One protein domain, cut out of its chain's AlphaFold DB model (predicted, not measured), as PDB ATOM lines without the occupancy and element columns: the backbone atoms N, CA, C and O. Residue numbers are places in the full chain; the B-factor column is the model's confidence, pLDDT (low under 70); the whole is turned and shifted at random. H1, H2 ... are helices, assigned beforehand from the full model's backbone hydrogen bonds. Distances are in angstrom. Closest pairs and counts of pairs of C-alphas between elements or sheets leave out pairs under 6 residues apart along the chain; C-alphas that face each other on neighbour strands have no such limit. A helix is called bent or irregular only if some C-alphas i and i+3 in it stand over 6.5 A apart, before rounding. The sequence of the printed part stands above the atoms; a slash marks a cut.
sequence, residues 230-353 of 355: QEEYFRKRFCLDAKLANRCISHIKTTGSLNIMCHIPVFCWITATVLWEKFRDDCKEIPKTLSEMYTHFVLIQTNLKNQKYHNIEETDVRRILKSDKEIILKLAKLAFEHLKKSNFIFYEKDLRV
ATOM      1  N   GLN A 230     -17.433 -22.658 -31.807       85.44
ATOM      2  CA  GLN A 230     -16.082 -22.196 -31.467       85.44
ATOM      3  C   GLN A 230     -15.064 -23.346 -31.405       85.44
ATOM      4  O   GLN A 230     -13.928 -23.193 -31.843       85.44
ATOM      5  N   GLU A 231     -15.464 -24.530 -30.933       89.25
ATOM      6  CA  GLU A 231     -14.591 -25.708 -30.897       89.25
ATOM      7  C   GLU A 231     -14.174 -26.182 -32.287       89.25
ATOM      8  O   GLU A 231     -13.025 -26.583 -32.485       89.25
ATOM      9  N   GLU A 232     -15.097 -26.139 -33.248       91.81
ATOM     10  CA  GLU A 232     -14.831 -26.539 -34.626       91.81
ATOM     11  C   GLU A 232     -13.755 -25.646 -35.240       91.81
ATOM     12  O   GLU A 232     -12.826 -26.159 -35.869       91.81
ATOM     13  N   TYR A 233     -13.815 -24.337 -34.973       92.31
ATOM     14  CA  TYR A 233     -12.777 -23.401 -35.392       92.31
ATOM     15  C   TYR A 233     -11.393 -23.831 -34.883       92.31
ATOM     16  O   TYR A 233     -10.459 -23.945 -35.677       92.31
ATOM     17  N   PHE A 234     -11.245 -24.138 -33.588       91.75
ATOM     18  CA  PHE A 234      -9.950 -24.559 -33.033       91.75
ATOM     19  C   PHE A 234      -9.482 -25.912 -33.579       91.75
ATOM     20  O   PHE A 234      -8.291 -26.078 -33.844       91.75
ATOM     21  N   ARG A 235     -10.394 -26.868 -33.801       92.88
ATOM     22  CA  ARG A 235     -10.060 -28.164 -34.423       92.88
ATOM     23  C   ARG A 235      -9.575 -27.998 -35.859       92.88
ATOM     24  O   ARG A 235      -8.593 -28.626 -36.238       92.88
ATOM     25  N   LYS A 236     -10.236 -27.144 -36.643       91.94
ATOM     26  CA  LYS A 236      -9.824 -26.808 -38.012       91.94
ATOM     27  C   LYS A 236      -8.482 -26.086 -38.031       91.94
ATOM     28  O   LYS A 236      -7.600 -26.441 -38.807       91.94
ATOM     29  N   ARG A 237      -8.309 -25.107 -37.140       89.56
ATOM     30  CA  ARG A 237      -7.089 -24.302 -37.035       89.56
ATOM     31  C   ARG A 237      -5.866 -25.138 -36.662       89.56
ATOM     32  O   ARG A 237      -4.799 -24.935 -37.229       89.56
ATOM     33  N   PHE A 238      -6.028 -26.080 -35.739       89.56
ATOM     34  CA  PHE A 238      -4.971 -26.974 -35.269       89.56
ATOM     35  C   PHE A 238      -5.153 -28.401 -35.799       89.56
ATOM     36  O   PHE A 238      -4.896 -29.370 -35.089       89.56
ATOM     37  N   CYS A 239      -5.591 -28.549 -37.052       87.81
ATOM     38  CA  CYS A 239      -5.926 -29.853 -37.632       87.81
ATOM     39  C   CYS A 239      -4.752 -30.850 -37.648       87.81
ATOM     40  O   CYS A 239      -4.976 -32.058 -37.600       87.81
ATOM     41  N   LEU A 240      -3.511 -30.352 -37.672       87.75
ATOM     42  CA  LEU A 240      -2.291 -31.162 -37.622       87.75
ATOM     43  C   LEU A 240      -1.882 -31.569 -36.194       87.75
ATOM     44  O   LEU A 240      -1.090 -32.495 -36.039       87.75
ATOM     45  N   ASP A 241      -2.416 -30.913 -35.159       89.50
ATOM     46  CA  ASP A 241      -2.106 -31.193 -33.754       89.50
ATOM     47  C   ASP A 241      -3.386 -31.264 -32.909       89.50
ATOM     48  O   ASP A 241      -3.806 -30.318 -32.234       89.50
ATOM     49  N   ALA A 242      -4.005 -32.445 -32.920       90.44
ATOM     50  CA  ALA A 242      -5.220 -32.709 -32.159       90.44
ATOM     51  C   ALA A 242      -5.024 -32.569 -30.636       90.44
ATOM     52  O   ALA A 242      -5.975 -32.242 -29.924       90.44
ATOM     53  N   LYS A 243      -3.808 -32.802 -30.113       89.88
ATOM     54  CA  LYS A 243      -3.525 -32.645 -28.677       89.88
ATOM     55  C   LYS A 243      -3.565 -31.171 -28.298       89.88
ATOM     56  O   LYS A 243      -4.221 -30.818 -27.318       89.88
ATOM     57  N   LEU A 244      -2.926 -30.324 -29.102       88.38
ATOM     58  CA  LEU A 244      -2.970 -28.879 -28.936       88.38
ATOM     59  C   LEU A 244      -4.398 -28.345 -29.072       88.38
ATOM     60  O   LEU A 244      -4.848 -27.596 -28.207       88.38
ATOM     61  N   ALA A 245      -5.141 -28.789 -30.092       91.69
ATOM     62  CA  ALA A 245      -6.539 -28.410 -30.293       91.69
ATOM     63  C   ALA A 245      -7.395 -28.698 -29.048       91.69
ATOM     64  O   ALA A 245      -8.091 -27.815 -28.543       91.69
ATOM     65  N   ASN A 246      -7.294 -29.916 -28.507       91.38
ATOM     66  CA  ASN A 246      -8.048 -30.331 -27.325       91.38
ATOM     67  C   ASN A 246      -7.631 -29.559 -26.065       91.38
ATOM     68  O   ASN A 246      -8.490 -29.202 -25.258       91.38
ATOM     69  N   ARG A 247      -6.336 -29.254 -25.906       90.62
ATOM     70  CA  ARG A 247      -5.827 -28.434 -24.794       90.62
ATOM     71  C   ARG A 247      -6.372 -27.004 -24.863       90.62
ATOM     72  O   ARG A 247      -6.851 -26.499 -23.851       90.62
ATOM     73  N   CYS A 248      -6.381 -26.386 -26.049       89.38
ATOM     74  CA  CYS A 248      -6.988 -25.072 -26.288       89.38
ATOM     75  C   CYS A 248      -8.480 -25.068 -25.944       89.38
ATOM     76  O   CYS A 248      -8.929 -24.236 -25.159       89.38
ATOM     77  N   ILE A 249      -9.239 -26.029 -26.478       91.44
ATOM     78  CA  ILE A 249     -10.685 -26.141 -26.240       91.44
ATOM     79  C   ILE A 249     -10.985 -26.323 -24.747       91.44
ATOM     80  O   ILE A 249     -11.867 -25.656 -24.208       91.44
ATOM     81  N   SER A 250     -10.233 -27.186 -24.060       90.94
ATOM     82  CA  SER A 250     -10.390 -27.407 -22.620       90.94
ATOM     83  C   SER A 250     -10.104 -26.140 -21.806       90.94
ATOM     84  O   SER A 250     -10.878 -25.805 -20.908       90.94
ATOM     85  N   HIS A 251      -9.046 -25.395 -22.145       89.00
ATOM     86  CA  HIS A 251      -8.716 -24.130 -21.479       89.00
ATOM     87  C   HIS A 251      -9.795 -23.060 -21.685       89.00
ATOM     88  O   HIS A 251     -10.175 -22.366 -20.743       89.00
ATOM     89  N   ILE A 252     -10.338 -22.956 -22.901       89.00
ATOM     90  CA  ILE A 252     -11.404 -21.999 -23.224       89.00
ATOM     91  C   ILE A 252     -12.680 -22.336 -22.453       89.00
ATOM     92  O   ILE A 252     -13.234 -21.458 -21.802       89.00
ATOM     93  N   LYS A 253     -13.101 -23.607 -22.437       88.56
ATOM     94  CA  LYS A 253     -14.295 -24.049 -21.694       88.56
ATOM     95  C   LYS A 253     -14.189 -23.828 -20.189       88.56
ATOM     96  O   LYS A 253     -15.182 -23.514 -19.542       88.56
ATOM     97  N   THR A 254     -13.000 -24.025 -19.623       89.00
ATOM     98  CA  THR A 254     -12.760 -23.848 -18.181       89.00
ATOM     99  C   THR A 254     -12.599 -22.379 -17.788       89.00
ATOM    100  O   THR A 254     -12.775 -22.035 -16.619       89.00
ATOM    101  N   THR A 255     -12.320 -21.497 -18.750       87.31
ATOM    102  CA  THR A 255     -12.140 -20.060 -18.530       87.31
ATOM    103  C   THR A 255     -13.348 -19.289 -19.064       87.31
ATOM    104  O   THR A 255     -13.399 -18.931 -20.238       87.31
ATOM    105  N   GLY A 256     -14.320 -18.991 -18.193       83.38
ATOM    106  CA  GLY A 256     -15.609 -18.398 -18.587       83.38
ATOM    107  C   GLY A 256     -15.508 -17.132 -19.453       83.38
ATOM    108  O   GLY A 256     -16.246 -17.001 -20.426       83.38
ATOM    109  N   SER A 257     -14.547 -16.246 -19.170       82.31
ATOM    110  CA  SER A 257     -14.258 -15.062 -19.993       82.31
ATOM    111  C   SER A 257     -13.840 -15.427 -21.420       82.31
ATOM    112  O   SER A 257     -14.367 -14.860 -22.373       82.31
ATOM    113  N   LEU A 258     -12.919 -16.382 -21.593       84.62
ATOM    114  CA  LEU A 258     -12.483 -16.837 -22.917       84.62
ATOM    115  C   LEU A 258     -13.627 -17.516 -23.672       84.62
ATOM    116  O   LEU A 258     -13.769 -17.279 -24.868       84.62
ATOM    117  N   ASN A 259     -14.448 -18.317 -22.984       85.50
ATOM    118  CA  ASN A 259     -15.595 -18.984 -23.599       85.50
ATOM    119  C   ASN A 259     -16.585 -17.972 -24.194       85.50
ATOM    120  O   ASN A 259     -16.948 -18.093 -25.358       85.50
ATOM    121  N   ILE A 260     -16.939 -16.932 -23.431       83.31
ATOM    122  CA  ILE A 260     -17.826 -15.856 -23.896       83.31
ATOM    123  C   ILE A 260     -17.199 -15.110 -25.082       83.31
ATOM    124  O   ILE A 260     -17.852 -14.843 -26.087       83.31
ATOM    125  N   MET A 261     -15.910 -14.782 -25.000       84.38
ATOM    126  CA  MET A 261     -15.239 -14.037 -26.069       84.38
ATOM    127  C   MET A 261     -15.115 -14.844 -27.361       84.38
ATOM    128  O   MET A 261     -15.230 -14.271 -28.442       84.38
ATOM    129  N   CYS A 262     -14.933 -16.163 -27.273       88.56
ATOM    130  CA  CYS A 262     -14.831 -17.046 -28.434       88.56
ATOM    131  C   CYS A 262     -16.157 -17.230 -29.197       88.56
ATOM    132  O   CYS A 262     -16.180 -17.936 -30.199       88.56
ATOM    133  N   HIS A 263     -17.242 -16.551 -28.811       87.38
ATOM    134  CA  HIS A 263     -18.367 -16.339 -29.725       87.38
ATOM    135  C   HIS A 263     -17.998 -15.399 -30.887       87.38
ATOM    136  O   HIS A 263     -18.582 -15.499 -31.964       87.38
ATOM    137  N   ILE A 264     -17.002 -14.517 -30.724       89.19
ATOM    138  CA  ILE A 264     -16.509 -13.659 -31.808       89.19
ATOM    139  C   ILE A 264     -15.317 -14.314 -32.527       89.19
ATOM    140  O   ILE A 264     -14.269 -14.527 -31.911       89.19
ATOM    141  N   PRO A 265     -15.391 -14.515 -33.856       90.94
ATOM    142  CA  PRO A 265     -14.314 -15.126 -34.635       90.94
ATOM    143  C   PRO A 265     -12.940 -14.458 -34.501       90.94
ATOM    144  O   PRO A 265     -11.936 -15.165 -34.396       90.94
ATOM    145  N   VAL A 266     -12.853 -13.119 -34.461       89.62
ATOM    146  CA  VAL A 266     -11.548 -12.449 -34.284       89.62
ATOM    147  C   VAL A 266     -10.900 -12.803 -32.943       89.62
ATOM    148  O   VAL A 266      -9.684 -12.975 -32.874       89.62
ATOM    149  N   PHE A 267     -11.697 -12.991 -31.886       90.12
ATOM    150  CA  PHE A 267     -11.183 -13.430 -30.592       90.12
ATOM    151  C   PHE A 267     -10.753 -14.891 -30.619       90.12
ATOM    152  O   PHE A 267      -9.742 -15.213 -29.996       90.12
ATOM    153  N   CYS A 268     -11.427 -15.759 -31.377       91.31
ATOM    154  CA  CYS A 268     -10.944 -17.122 -31.596       91.31
ATOM    155  C   CYS A 268      -9.568 -17.133 -32.265       91.31
ATOM    156  O   CYS A 268      -8.688 -17.876 -31.836       91.31
ATOM    157  N   TRP A 269      -9.351 -16.274 -33.262       90.44
ATOM    158  CA  TRP A 269      -8.060 -16.150 -33.937       90.44
ATOM    159  C   TRP A 269      -6.947 -15.625 -33.018       90.44
ATOM    160  O   TRP A 269      -5.868 -16.224 -32.945       90.44
ATOM    161  N   ILE A 270      -7.217 -14.552 -32.264       91.12
ATOM    162  CA  ILE A 270      -6.288 -14.027 -31.249       91.12
ATOM    163  C   ILE A 270      -5.973 -15.124 -30.227       91.12
ATOM    164  O   ILE A 270      -4.808 -15.365 -29.907       91.12
ATOM    165  N   THR A 271      -7.002 -15.841 -29.769       91.25
ATOM    166  CA  THR A 271      -6.866 -16.905 -28.772       91.25
ATOM    167  C   THR A 271      -6.056 -18.078 -29.280       91.25
ATOM    168  O   THR A 271      -5.140 -18.524 -28.595       91.25
ATOM    169  N   ALA A 272      -6.319 -18.527 -30.503       90.69
ATOM    170  CA  ALA A 272      -5.536 -19.567 -31.148       90.69
ATOM    171  C   ALA A 272      -4.061 -19.153 -31.251       90.69
ATOM    172  O   ALA A 272      -3.182 -19.928 -30.893       90.69
ATOM    173  N   THR A 273      -3.788 -17.919 -31.677       89.94
ATOM    174  CA  THR A 273      -2.417 -17.417 -31.837       89.94
ATOM    175  C   THR A 273      -1.657 -17.394 -30.509       89.94
ATOM    176  O   THR A 273      -0.531 -17.881 -30.433       89.94
ATOM    177  N   VAL A 274      -2.281 -16.874 -29.447       90.62
ATOM    178  CA  VAL A 274      -1.659 -16.777 -28.117       90.62
ATOM    179  C   VAL A 274      -1.475 -18.151 -27.475       90.62
ATOM    180  O   VAL A 274      -0.396 -18.451 -26.970       90.62
ATOM    181  N   LEU A 275      -2.501 -19.007 -27.498       89.06
ATOM    182  CA  LEU A 275      -2.418 -20.331 -26.877       89.06
ATOM    183  C   LEU A 275      -1.449 -21.259 -27.613       89.06
ATOM    184  O   LEU A 275      -0.764 -22.043 -26.963       89.06
ATOM    185  N   TRP A 276      -1.346 -21.146 -28.942       86.06
ATOM    186  CA  TRP A 276      -0.362 -21.898 -29.723       86.06
ATOM    187  C   TRP A 276       1.068 -21.609 -29.258       86.06
ATOM    188  O   TRP A 276       1.830 -22.543 -29.015       86.06
ATOM    189  N   GLU A 277       1.417 -20.333 -29.066       84.69
ATOM    190  CA  GLU A 277       2.745 -19.942 -28.582       84.69
ATOM    191  C   GLU A 277       2.977 -20.413 -27.139       84.69
ATOM    192  O   GLU A 277       3.973 -21.074 -26.847       84.69
ATOM    193  N   LYS A 278       2.002 -20.189 -26.250       84.25
ATOM    194  CA  LYS A 278       2.126 -20.547 -24.829       84.25
ATOM    195  C   LYS A 278       2.237 -22.045 -24.571       84.25
ATOM    196  O   LYS A 278       2.963 -22.451 -23.664       84.25
ATOM    197  N   PHE A 279       1.510 -22.860 -25.331       81.62
ATOM    198  CA  PHE A 279       1.558 -24.313 -25.187       81.62
ATOM    199  C   PHE A 279       2.782 -24.940 -25.836       81.62
ATOM    200  O   PHE A 279       3.201 -25.998 -25.376       81.62
ATOM    201  N   ARG A 280       3.373 -24.301 -26.849       72.62
ATOM    202  CA  ARG A 280       4.649 -24.744 -27.417       72.62
ATOM    203  C   ARG A 280       5.797 -24.580 -26.422       72.62
ATOM    204  O   ARG A 280       6.655 -25.451 -26.340       72.62
ATOM    205  N   ASP A 281       5.773 -23.502 -25.647       69.62
ATOM    206  CA  ASP A 281       6.845 -23.165 -24.707       69.62
ATOM    207  C   ASP A 281       6.612 -23.760 -23.295       69.62
ATOM    208  O   ASP A 281       7.285 -23.370 -22.341       69.62
ATOM    209  N   ASP A 282       5.630 -24.668 -23.140       68.81
ATOM    210  CA  ASP A 282       5.184 -25.272 -21.868       68.81
ATOM    211  C   ASP A 282       5.062 -24.256 -20.714       68.81
ATOM    212  O   ASP A 282       5.400 -24.501 -19.549       68.81
ATOM    213  N   CYS A 283       4.551 -23.069 -21.048       67.25
ATOM    214  CA  CYS A 283       4.475 -21.952 -20.124       67.25
ATOM    215  C   CYS A 283       3.454 -22.240 -19.008       67.25
ATOM    216  O   CYS A 283       2.320 -22.646 -19.273       67.25
ATOM    217  N   LYS A 284       3.840 -22.007 -17.744       65.62
ATOM    218  CA  LYS A 284       2.971 -22.264 -16.577       65.62
ATOM    219  C   LYS A 284       1.827 -21.255 -16.435       65.62
ATOM    220  O   LYS A 284       0.801 -21.587 -15.845       65.62
ATOM    221  N   GLU A 285       1.988 -20.045 -16.969       77.31
ATOM    222  CA  GLU A 285       0.991 -18.973 -16.883       77.31
ATOM    223  C   GLU A 285       0.269 -18.808 -18.222       77.31
ATOM    224  O   GLU A 285       0.791 -18.226 -19.175       77.31
ATOM    225  N   ILE A 286      -0.942 -19.360 -18.292       82.88
ATOM    226  CA  ILE A 286      -1.815 -19.250 -19.461       82.88
ATOM    227  C   ILE A 286      -2.747 -18.049 -19.250       82.88
ATOM    228  O   ILE A 286      -3.422 -18.006 -18.215       82.88
ATOM    229  N   PRO A 287      -2.834 -17.115 -20.212       84.56
ATOM    230  CA  PRO A 287      -3.727 -15.963 -20.132       84.56
ATOM    231  C   PRO A 287      -5.192 -16.358 -19.920       84.56
ATOM    232  O   PRO A 287      -5.693 -17.316 -20.522       84.56
ATOM    233  N   LYS A 288      -5.886 -15.607 -19.063       82.94
ATOM    234  CA  LYS A 288      -7.301 -15.812 -18.711       82.94
ATOM    235  C   LYS A 288      -8.159 -14.578 -18.969       82.94
ATOM    236  O   LYS A 288      -9.376 -14.701 -19.122       82.94
ATOM    237  N   THR A 289      -7.558 -13.389 -19.014       83.62
ATOM    238  CA  THR A 289      -8.287 -12.128 -19.220       83.62
ATOM    239  C   THR A 289      -8.078 -11.567 -20.622       83.62
ATOM    240  O   THR A 289      -7.057 -11.816 -21.261       83.62
ATOM    241  N   LEU A 290      -9.026 -10.759 -21.105       81.81
ATOM    242  CA  LEU A 290      -8.920 -10.106 -22.415       81.81
ATOM    243  C   LEU A 290      -7.665  -9.227 -22.527       81.81
ATOM    244  O   LEU A 290      -6.981  -9.237 -23.549       81.81
ATOM    245  N   SER A 291      -7.342  -8.495 -21.462       85.81
ATOM    246  CA  SER A 291      -6.157  -7.641 -21.409       85.81
ATOM    247  C   SER A 291      -4.867  -8.454 -21.500       85.81
ATOM    248  O   SER A 291      -3.956  -8.067 -22.231       85.81
ATOM    249  N   GLU A 292      -4.790  -9.600 -20.814       88.56
ATOM    250  CA  GLU A 292      -3.655 -10.521 -20.947       88.56
ATOM    251  C   GLU A 292      -3.567 -11.073 -22.373       88.56
ATOM    252  O   GLU A 292      -2.490 -11.038 -22.966       88.56
ATOM    253  N   MET A 293      -4.691 -11.505 -22.961       89.38
ATOM    254  CA  MET A 293      -4.735 -12.005 -24.342       89.38
ATOM    255  C   MET A 293      -4.184 -10.977 -25.330       89.38
ATOM    256  O   MET A 293      -3.291 -11.300 -26.110       89.38
ATOM    257  N   TYR A 294      -4.651  -9.727 -25.270       89.56
ATOM    258  CA  TYR A 294      -4.141  -8.659 -26.131       89.56
ATOM    259  C   TYR A 294      -2.677  -8.320 -25.849       89.56
ATOM    260  O   TYR A 294      -1.920  -8.102 -26.792       89.56
ATOM    261  N   THR A 295      -2.254  -8.314 -24.582       89.00
ATOM    262  CA  THR A 295      -0.852  -8.064 -24.215       89.00
ATOM    263  C   THR A 295       0.059  -9.110 -24.852       89.00
ATOM    264  O   THR A 295       1.021  -8.760 -25.535       89.00
ATOM    265  N   HIS A 296      -0.269 -10.394 -24.698       89.00
ATOM    266  CA  HIS A 296       0.492 -11.477 -25.314       89.00
ATOM    267  C   HIS A 296       0.417 -11.451 -26.836       89.00
ATOM    268  O   HIS A 296       1.432 -11.654 -27.497       89.00
ATOM    269  N   PHE A 297      -0.744 -11.142 -27.403       90.06
ATOM    270  CA  PHE A 297      -0.894 -11.028 -28.846       90.06
ATOM    271  C   PHE A 297       0.004  -9.927 -29.426       90.06
ATOM    272  O   PHE A 297       0.729 -10.179 -30.385       90.06
ATOM    273  N   VAL A 298       0.039  -8.736 -28.816       89.69
ATOM    274  CA  VAL A 298       0.932  -7.642 -29.239       89.69
ATOM    275  C   VAL A 298       2.400  -8.055 -29.145       89.69
ATOM    276  O   VAL A 298       3.169  -7.765 -30.061       89.69
ATOM    277  N   LEU A 299       2.796  -8.771 -28.088       87.81
ATOM    278  CA  LEU A 299       4.159  -9.293 -27.946       87.81
ATOM    279  C   LEU A 299       4.525 -10.263 -29.076       87.81
ATOM    280  O   LEU A 299       5.578 -10.106 -29.695       87.81
ATOM    281  N   ILE A 300       3.640 -11.213 -29.386       86.75
ATOM    282  CA  ILE A 300       3.832 -12.179 -30.476       86.75
ATOM    283  C   ILE A 300       3.958 -11.447 -31.817       86.75
ATOM    284  O   ILE A 300       4.905 -11.692 -32.564       86.75
ATOM    285  N   GLN A 301       3.060 -10.502 -32.109       86.69
ATOM    286  CA  GLN A 301       3.100  -9.724 -33.353       86.69
ATOM    287  C   GLN A 301       4.376  -8.881 -33.470       86.69
ATOM    288  O   GLN A 301       4.973  -8.795 -34.544       86.69
ATOM    289  N   THR A 302       4.839  -8.309 -32.358       86.56
ATOM    290  CA  THR A 302       6.096  -7.551 -32.305       86.56
ATOM    291  C   THR A 302       7.293  -8.448 -32.622       86.56
ATOM    292  O   THR A 302       8.146  -8.076 -33.430       86.56
ATOM    293  N   ASN A 303       7.326  -9.664 -32.066       83.62
ATOM    294  CA  ASN A 303       8.386 -10.624 -32.360       83.62
ATOM    295  C   ASN A 303       8.374 -11.054 -33.838       83.62
ATOM    296  O   ASN A 303       9.394 -10.989 -34.519       83.62
ATOM    297  N   LEU A 304       7.199 -11.396 -34.376       82.94
ATOM    298  CA  LEU A 304       7.040 -11.760 -35.788       82.94
ATOM    299  C   LEU A 304       7.485 -10.629 -36.730       82.94
ATOM    300  O   LEU A 304       8.117 -10.884 -37.758       82.94
ATOM    301  N   LYS A 305       7.203  -9.369 -36.376       85.31
ATOM    302  CA  LYS A 305       7.698  -8.185 -37.092       85.31
ATOM    303  C   LYS A 305       9.232  -8.128 -37.070       85.31
ATOM    304  O   LYS A 305       9.839  -7.922 -38.121       85.31
ATOM    305  N   ASN A 306       9.865  -8.329 -35.913       81.81
ATOM    306  CA  ASN A 306      11.329  -8.314 -35.784       81.81
ATOM    307  C   ASN A 306      12.005  -9.418 -36.598       81.81
ATOM    308  O   ASN A 306      12.973  -9.148 -37.310       81.81
ATOM    309  N   GLN A 307      11.445 -10.625 -36.579       80.94
ATOM    310  CA  GLN A 307      11.914 -11.726 -37.415       80.94
ATOM    311  C   GLN A 307      11.790 -11.388 -38.906       80.94
ATOM    312  O   GLN A 307      12.715 -11.631 -39.674       80.94
ATOM    313  N   LYS A 308      10.671 -10.779 -39.325       80.50
ATOM    314  CA  LYS A 308      10.412 -10.463 -40.738       80.50
ATOM    315  C   LYS A 308      11.322  -9.370 -41.304       80.50
ATOM    316  O   LYS A 308      11.761  -9.504 -42.443       80.50
ATOM    317  N   TYR A 309      11.540  -8.277 -40.570       79.88
ATOM    318  CA  TYR A 309      12.217  -7.083 -41.105       79.88
ATOM    319  C   TYR A 309      13.650  -6.894 -40.606       79.88
ATOM    320  O   TYR A 309      14.417  -6.170 -41.237       79.88
ATOM    321  N   HIS A 310      14.019  -7.523 -39.490       77.19
ATOM    322  CA  HIS A 310      15.336  -7.355 -38.877       77.19
ATOM    323  C   HIS A 310      16.117  -8.671 -38.758       77.19
ATOM    324  O   HIS A 310      17.275  -8.630 -38.359       77.19
ATOM    325  N   ASN A 311      15.522  -9.821 -39.118       76.12
ATOM    326  CA  ASN A 311      16.097 -11.162 -38.928       76.12
ATOM    327  C   ASN A 311      16.576 -11.406 -37.481       76.12
ATOM    328  O   ASN A 311      17.542 -12.129 -37.251       76.12
ATOM    329  N   ILE A 312      15.917 -10.774 -36.502       74.69
ATOM    330  CA  ILE A 312      16.221 -10.940 -35.079       74.69
ATOM    331  C   ILE A 312      15.293 -12.021 -34.528       74.69
ATOM    332  O   ILE A 312      14.081 -11.820 -34.459       74.69
ATOM    333  N   GLU A 313      15.865 -13.146 -34.108       69.31
ATOM    334  CA  GLU A 313      15.187 -14.143 -33.280       69.31
ATOM    335  C   GLU A 313      15.486 -13.841 -31.808       69.31
ATOM    336  O   GLU A 313      16.495 -14.277 -31.260       69.31
ATOM    337  N   GLU A 314      14.633 -13.038 -31.170       70.69
ATOM    338  CA  GLU A 314      14.705 -12.786 -29.728       70.69
ATOM    339  C   GLU A 314      13.514 -13.459 -29.040       70.69
ATOM    340  O   GLU A 314      12.373 -13.369 -29.497       70.69
ATOM    341  N   THR A 315      13.787 -14.159 -27.945       68.19
ATOM    342  CA  THR A 315      12.780 -14.886 -27.157       68.19
ATOM    343  C   THR A 315      12.512 -14.207 -25.816       68.19
ATOM    344  O   THR A 315      11.482 -14.454 -25.192       68.19
ATOM    345  N   ASP A 316      13.406 -13.325 -25.355       75.50
ATOM    346  CA  ASP A 316      13.198 -12.553 -24.133       75.50
ATOM    347  C   ASP A 316      12.215 -11.395 -24.369       75.50
ATOM    348  O   ASP A 316      12.543 -10.353 -24.951       75.50
ATOM    349  N   VAL A 317      11.008 -11.553 -23.823       74.69
ATOM    350  CA  VAL A 317       9.931 -10.550 -23.813       74.69
ATOM    351  C   VAL A 317      10.423  -9.166 -23.377       74.69
ATOM    352  O   VAL A 317      10.003  -8.158 -23.947       74.69
ATOM    353  N   ARG A 318      11.332  -9.079 -22.394       76.62
ATOM    354  CA  ARG A 318      11.838  -7.786 -21.900       76.62
ATOM    355  C   ARG A 318      12.681  -7.072 -22.949       76.62
ATOM    356  O   ARG A 318      12.646  -5.844 -23.019       76.62
ATOM    357  N   ARG A 319      13.429  -7.816 -23.765       78.62
ATOM    358  CA  ARG A 319      14.265  -7.259 -24.836       78.62
ATOM    359  C   ARG A 319      13.439  -6.864 -26.051       78.62
ATOM    360  O   ARG A 319      13.667  -5.781 -26.590       78.62
ATOM    361  N   ILE A 320      12.431  -7.665 -26.406       78.62
ATOM    362  CA  ILE A 320      11.444  -7.316 -27.440       78.62
ATOM    363  C   ILE A 320      10.754  -6.000 -27.062       78.62
ATOM    364  O   ILE A 320      10.805  -5.027 -27.805       78.62
ATOM    365  N   LEU A 321      10.208  -5.909 -25.845       80.06
ATOM    366  CA  LEU A 321       9.558  -4.684 -25.376       80.06
ATOM    367  C   LEU A 321      10.501  -3.483 -25.350       80.06
ATOM    368  O   LEU A 321      10.090  -2.378 -25.686       80.06
ATOM    369  N   LYS A 322      11.758  -3.672 -24.934       83.06
ATOM    370  CA  LYS A 322      12.723  -2.573 -24.844       83.06
ATOM    371  C   LYS A 322      13.114  -2.036 -26.221       83.06
ATOM    372  O   LYS A 322      13.251  -0.824 -26.356       83.06
ATOM    373  N   SER A 323      13.290  -2.913 -27.206       81.88
ATOM    374  CA  SER A 323      13.658  -2.531 -28.575       81.88
ATOM    375  C   SER A 323      12.499  -1.883 -29.338       81.88
ATOM    376  O   SER A 323      12.723  -0.930 -30.076       81.88
ATOM    377  N   ASP A 324      11.259  -2.316 -29.093       86.75
ATOM    378  CA  ASP A 324      10.075  -1.830 -29.812       86.75
ATOM    379  C   ASP A 324       9.244  -0.777 -29.075       86.75
ATOM    380  O   ASP A 324       8.256  -0.272 -29.618       86.75
ATOM    381  N   LYS A 325       9.638  -0.400 -27.853       88.94
ATOM    382  CA  LYS A 325       8.895   0.546 -27.005       88.94
ATOM    383  C   LYS A 325       8.500   1.820 -27.752       88.94
ATOM    384  O   LYS A 325       7.361   2.263 -27.641       88.94
ATOM    385  N   GLU A 326       9.430   2.417 -28.492       88.88
ATOM    386  CA  GLU A 326       9.182   3.675 -29.204       88.88
ATOM    387  C   GLU A 326       8.154   3.514 -30.326       88.88
ATOM    388  O   GLU A 326       7.248   4.339 -30.448       88.88
ATOM    389  N   ILE A 327       8.242   2.431 -31.103       88.06
ATOM    390  CA  ILE A 327       7.302   2.140 -32.194       88.06
ATOM    391  C   ILE A 327       5.907   1.875 -31.625       88.06
ATOM    392  O   ILE A 327       4.932   2.455 -32.100       88.06
ATOM    393  N   ILE A 328       5.809   1.062 -30.570       89.88
ATOM    394  CA  ILE A 328       4.536   0.764 -29.900       89.88
ATOM    395  C   ILE A 328       3.894   2.055 -29.375       89.88
ATOM    396  O   ILE A 328       2.702   2.273 -29.582       89.88
ATOM    397  N   LEU A 329       4.671   2.948 -28.752       90.62
ATOM    398  CA  LEU A 329       4.166   4.236 -28.267       90.62
ATOM    399  C   LEU A 329       3.711   5.159 -29.405       90.62
ATOM    400  O   LEU A 329       2.670   5.802 -29.272       90.62
ATOM    401  N   LYS A 330       4.446   5.219 -30.525       90.12
ATOM    402  CA  LYS A 330       4.032   5.987 -31.713       90.12
ATOM    403  C   LYS A 330       2.712   5.459 -32.284       90.12
ATOM    404  O   LYS A 330       1.801   6.252 -32.512       90.12
ATOM    405  N   LEU A 331       2.579   4.139 -32.448       90.00
ATOM    406  CA  LEU A 331       1.350   3.498 -32.929       90.00
ATOM    407  C   LEU A 331       0.174   3.724 -31.972       90.00
ATOM    408  O   LEU A 331      -0.916   4.078 -32.413       90.00
ATOM    409  N   ALA A 332       0.400   3.587 -30.663       90.88
ATOM    410  CA  ALA A 332      -0.617   3.850 -29.650       90.88
ATOM    411  C   ALA A 332      -1.076   5.316 -29.676       90.88
ATOM    412  O   ALA A 332      -2.273   5.592 -29.606       90.88
ATOM    413  N   LYS A 333      -0.139   6.262 -29.828       91.25
ATOM    414  CA  LYS A 333      -0.453   7.690 -29.934       91.25
ATOM    415  C   LYS A 333      -1.234   8.003 -31.215       91.25
ATOM    416  O   LYS A 333      -2.232   8.716 -31.138       91.25
ATOM    417  N   LEU A 334      -0.837   7.439 -32.359       89.56
ATOM    418  CA  LEU A 334      -1.576   7.551 -33.622       89.56
ATOM    419  C   LEU A 334      -3.015   7.037 -33.465       89.56
ATOM    420  O   LEU A 334      -3.961   7.754 -33.795       89.56
ATOM    421  N   ALA A 335      -3.179   5.827 -32.922       89.94
ATOM    422  CA  ALA A 335      -4.486   5.218 -32.700       89.94
ATOM    423  C   ALA A 335      -5.363   6.073 -31.774       89.94
ATOM    424  O   ALA A 335      -6.525   6.319 -32.083       89.94
ATOM    425  N   PHE A 336      -4.805   6.587 -30.675       90.31
ATOM    426  CA  PHE A 336      -5.526   7.428 -29.719       90.31
ATOM    427  C   PHE A 336      -5.999   8.759 -30.323       90.31
ATOM    428  O   PHE A 336      -7.159   9.142 -30.157       90.31
ATOM    429  N   GLU A 337      -5.130   9.463 -31.052       89.38
ATOM    430  CA  GLU A 337      -5.471  10.743 -31.686       89.38
ATOM    431  C   GLU A 337      -6.537  10.588 -32.779       89.38
ATOM    432  O   GLU A 337      -7.392  11.457 -32.952       89.38
ATOM    433  N   HIS A 338      -6.513   9.475 -33.509       85.75
ATOM    434  CA  HIS A 338      -7.508   9.173 -34.535       85.75
ATOM    435  C   HIS A 338      -8.831   8.674 -33.947       85.75
ATOM    436  O   HIS A 338      -9.894   9.076 -34.426       85.75
ATOM    437  N   LEU A 339      -8.783   7.910 -32.852       85.44
ATOM    438  CA  LEU A 339      -9.969   7.497 -32.106       85.44
ATOM    439  C   LEU A 339     -10.751   8.708 -31.579       85.44
ATOM    440  O   LEU A 339     -11.969   8.750 -31.715       85.44
ATOM    441  N   LYS A 340     -10.063   9.739 -31.066       86.12
ATOM    442  CA  LYS A 340     -10.693  11.013 -30.661       86.12
ATOM    443  C   LYS A 340     -11.433  11.721 -31.795       86.12
ATOM    444  O   LYS A 340     -12.366  12.476 -31.541       86.12
ATOM    445  N   LYS A 341     -10.990  11.509 -33.033       83.19
ATOM    446  CA  LYS A 341     -11.583  12.081 -34.249       83.19
ATOM    447  C   LYS A 341     -12.594  11.136 -34.901       83.19
ATOM    448  O   LYS A 341     -13.054  11.433 -36.000       83.19
ATOM    449  N   SER A 342     -12.898   9.998 -34.272       75.69
ATOM    450  CA  SER A 342     -13.739   8.932 -34.829       75.69
ATOM    451  C   SER A 342     -13.277   8.453 -36.213       75.69
ATOM    452  O   SER A 342     -14.095   8.066 -37.045       75.69
ATOM    453  N   ASN A 343     -11.967   8.499 -36.483       76.62
ATOM    454  CA  ASN A 343     -11.385   8.016 -37.731       76.62
ATOM    455  C   ASN A 343     -10.667   6.689 -37.478       76.62
ATOM    456  O   ASN A 343      -9.681   6.649 -36.750       76.62
ATOM    457  N   PHE A 344     -11.135   5.615 -38.107       75.19
ATOM    458  CA  PHE A 344     -10.601   4.264 -37.904       75.19
ATOM    459  C   PHE A 344      -9.704   3.790 -39.055       75.19
ATOM    460  O   PHE A 344      -9.106   2.721 -38.963       75.19
ATOM    461  N   ILE A 345      -9.583   4.587 -40.125       76.69
ATOM    462  CA  ILE A 345      -8.782   4.257 -41.307       76.69
ATOM    463  C   ILE A 345      -7.624   5.240 -41.454       76.69
ATOM    464  O   ILE A 345      -7.799   6.465 -41.396       76.69
ATOM    465  N   PHE A 346      -6.445   4.679 -41.710       80.69
ATOM    466  CA  PHE A 346      -5.209   5.407 -41.951       80.69
ATOM    467  C   PHE A 346      -4.829   5.307 -43.426       80.69
ATOM    468  O   PHE A 346      -4.738   4.214 -43.979       80.69
ATOM    469  N   TYR A 347      -4.585   6.451 -44.055       78.50
ATOM    470  CA  TYR A 347      -4.031   6.530 -45.403       78.50
ATOM    471  C   TYR A 347      -2.549   6.873 -45.316       78.50
ATOM    472  O   TYR A 347      -2.088   7.412 -44.313       78.50
ATOM    473  N   GLU A 348      -1.793   6.622 -46.382       81.06
ATOM    474  CA  GLU A 348      -0.346   6.873 -46.408       81.06
ATOM    475  C   GLU A 348       0.019   8.291 -45.929       81.06
ATOM    476  O   GLU A 348       0.921   8.476 -45.114       81.06
ATOM    477  N   LYS A 349      -0.752   9.298 -46.355       78.56
ATOM    478  CA  LYS A 349      -0.598  10.694 -45.919       78.56
ATOM    479  C   LYS A 349      -0.739  10.891 -44.404       78.56
ATOM    480  O   LYS A 349      -0.052  11.742 -43.848       78.56
ATOM    481  N   ASP A 350      -1.599  10.110 -43.752       74.31
ATOM    482  CA  ASP A 350      -1.846  10.192 -42.313       74.31
ATOM    483  C   ASP A 350      -0.657   9.609 -41.539       74.31
ATOM    484  O   ASP A 350      -0.347  10.078 -40.450       74.31
ATOM    485  N   LEU A 351       0.047   8.633 -42.126       81.31
ATOM    486  CA  LEU A 351       1.212   7.971 -41.534       81.31
ATOM    487  C   LEU A 351       2.505   8.783 -41.686       81.31
ATOM    488  O   LEU A 351       3.372   8.714 -40.818       81.31
ATOM    489  N   ARG A 352       2.632   9.604 -42.739       76.81
ATOM    490  CA  ARG A 352       3.832  10.431 -42.992       76.81
ATOM    491  C   ARG A 352       4.148  11.430 -41.874       76.81
ATOM    492  O   ARG A 352       5.306  11.774 -41.689       76.81
ATOM    493  N   VAL A 353       3.146  11.867 -41.109       67.56
ATOM    494  CA  VAL A 353       3.321  12.788 -39.965       67.56
ATOM    495  C   VAL A 353       3.977  12.093 -38.756       67.56
ATOM    496  O   VAL A 353       4.439  12.758 -37.833       67.56
TER     497      VAL A 353
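AT A GLANCE: This is residues 230 to 353 of the 355 residues of the protein "NACHT domain-containing protein" of Hucho hucho (huchen) (UniProt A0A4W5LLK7). Helices are joined in a zigzag: the longest, H6, kinked, reaches out on one side, H5 crosses between its first part and H4, and H4 belongs to a cluster at the far end with the H1 and H2 hairpin, H3 sitting at the corner of H2. The short H7 folds back near H6, at the end away from that cluster. The printed part has 124 residues with seven named helices, H1 to H7 in order along the chain, and no named strand, so the class is all helix. The whole is only just loose, close to compact, with a radius of gyration of the C-alphas of 16.7 A and spans of 47 by 34 by 23 A.

HOW THE PARTS SIT: H6, residues 317 to 339, has a kink of 62 degrees near residue 324 and is irregular: C-alphas 323 and 326 are 7.7 A apart. With residues 317 to 324 alone it touches residues 299 to 303 of H5, residues 290 to 310; the closest C-alphas, of Ile 320 and Asn 303, are 6.7 A apart, and the lines are only just about perpendicular at 71 degrees. H5 also touches H4, residues 265 to 280, closest at the C-alphas of Phe 297 and Val 274, 5.8 A, again only just about perpendicular at 71 degrees. H4 touches H2, residues 242 to 254, at a steep tilt of 63 degrees, opposite ways; the closest C-alphas are those of Leu 275 and Cys 248, 6.6 A. H1, residues 230 to 237, forms a helical hairpin with H2 at a shallow tilt of 24 degrees, closest at the C-alphas of Arg 235 and Ala 245, 5.4 A. H1 also touches H4, at a steep tilt of 58 degrees, the same way, with the C-alphas of Phe 234 and Ala 272 closest at 6.9 A. H3, residues 256 to 261, and H2 only just touch, only at the corner, with 3 pairs of C-alphas within 8 A, closest Asn 259 and Ile 252 at 5.2 A. H6 and H7, residues 348 to 353, are near each other. Every O i to N i+4 pair is within hydrogen-bond range in H1, H2, H3, H4 and H5; it is 17 of 19 in H6 and 1 of 2 in H7.

IN THESE COORDINATES: H1 begins at C-alpha 230, (-16.082, -22.196, -31.467). H2 is 18.2 A long, H4 22.5 A, H5 29.4 A and H6 28.1 A, from C-alpha 317 at (9.931, -10.550, -23.813). H7 ends at C-alpha 353, (3.321, 12.788, -39.965).

THE WHOLE: The two C-alphas farthest apart, of Lys 243 and Val 353, are 47.3 A apart. The printed part has no cut and no long link. The mean pLDDT of the printed part is 84.6; residues 281 to 284, 313, 315 and 353 are under 70.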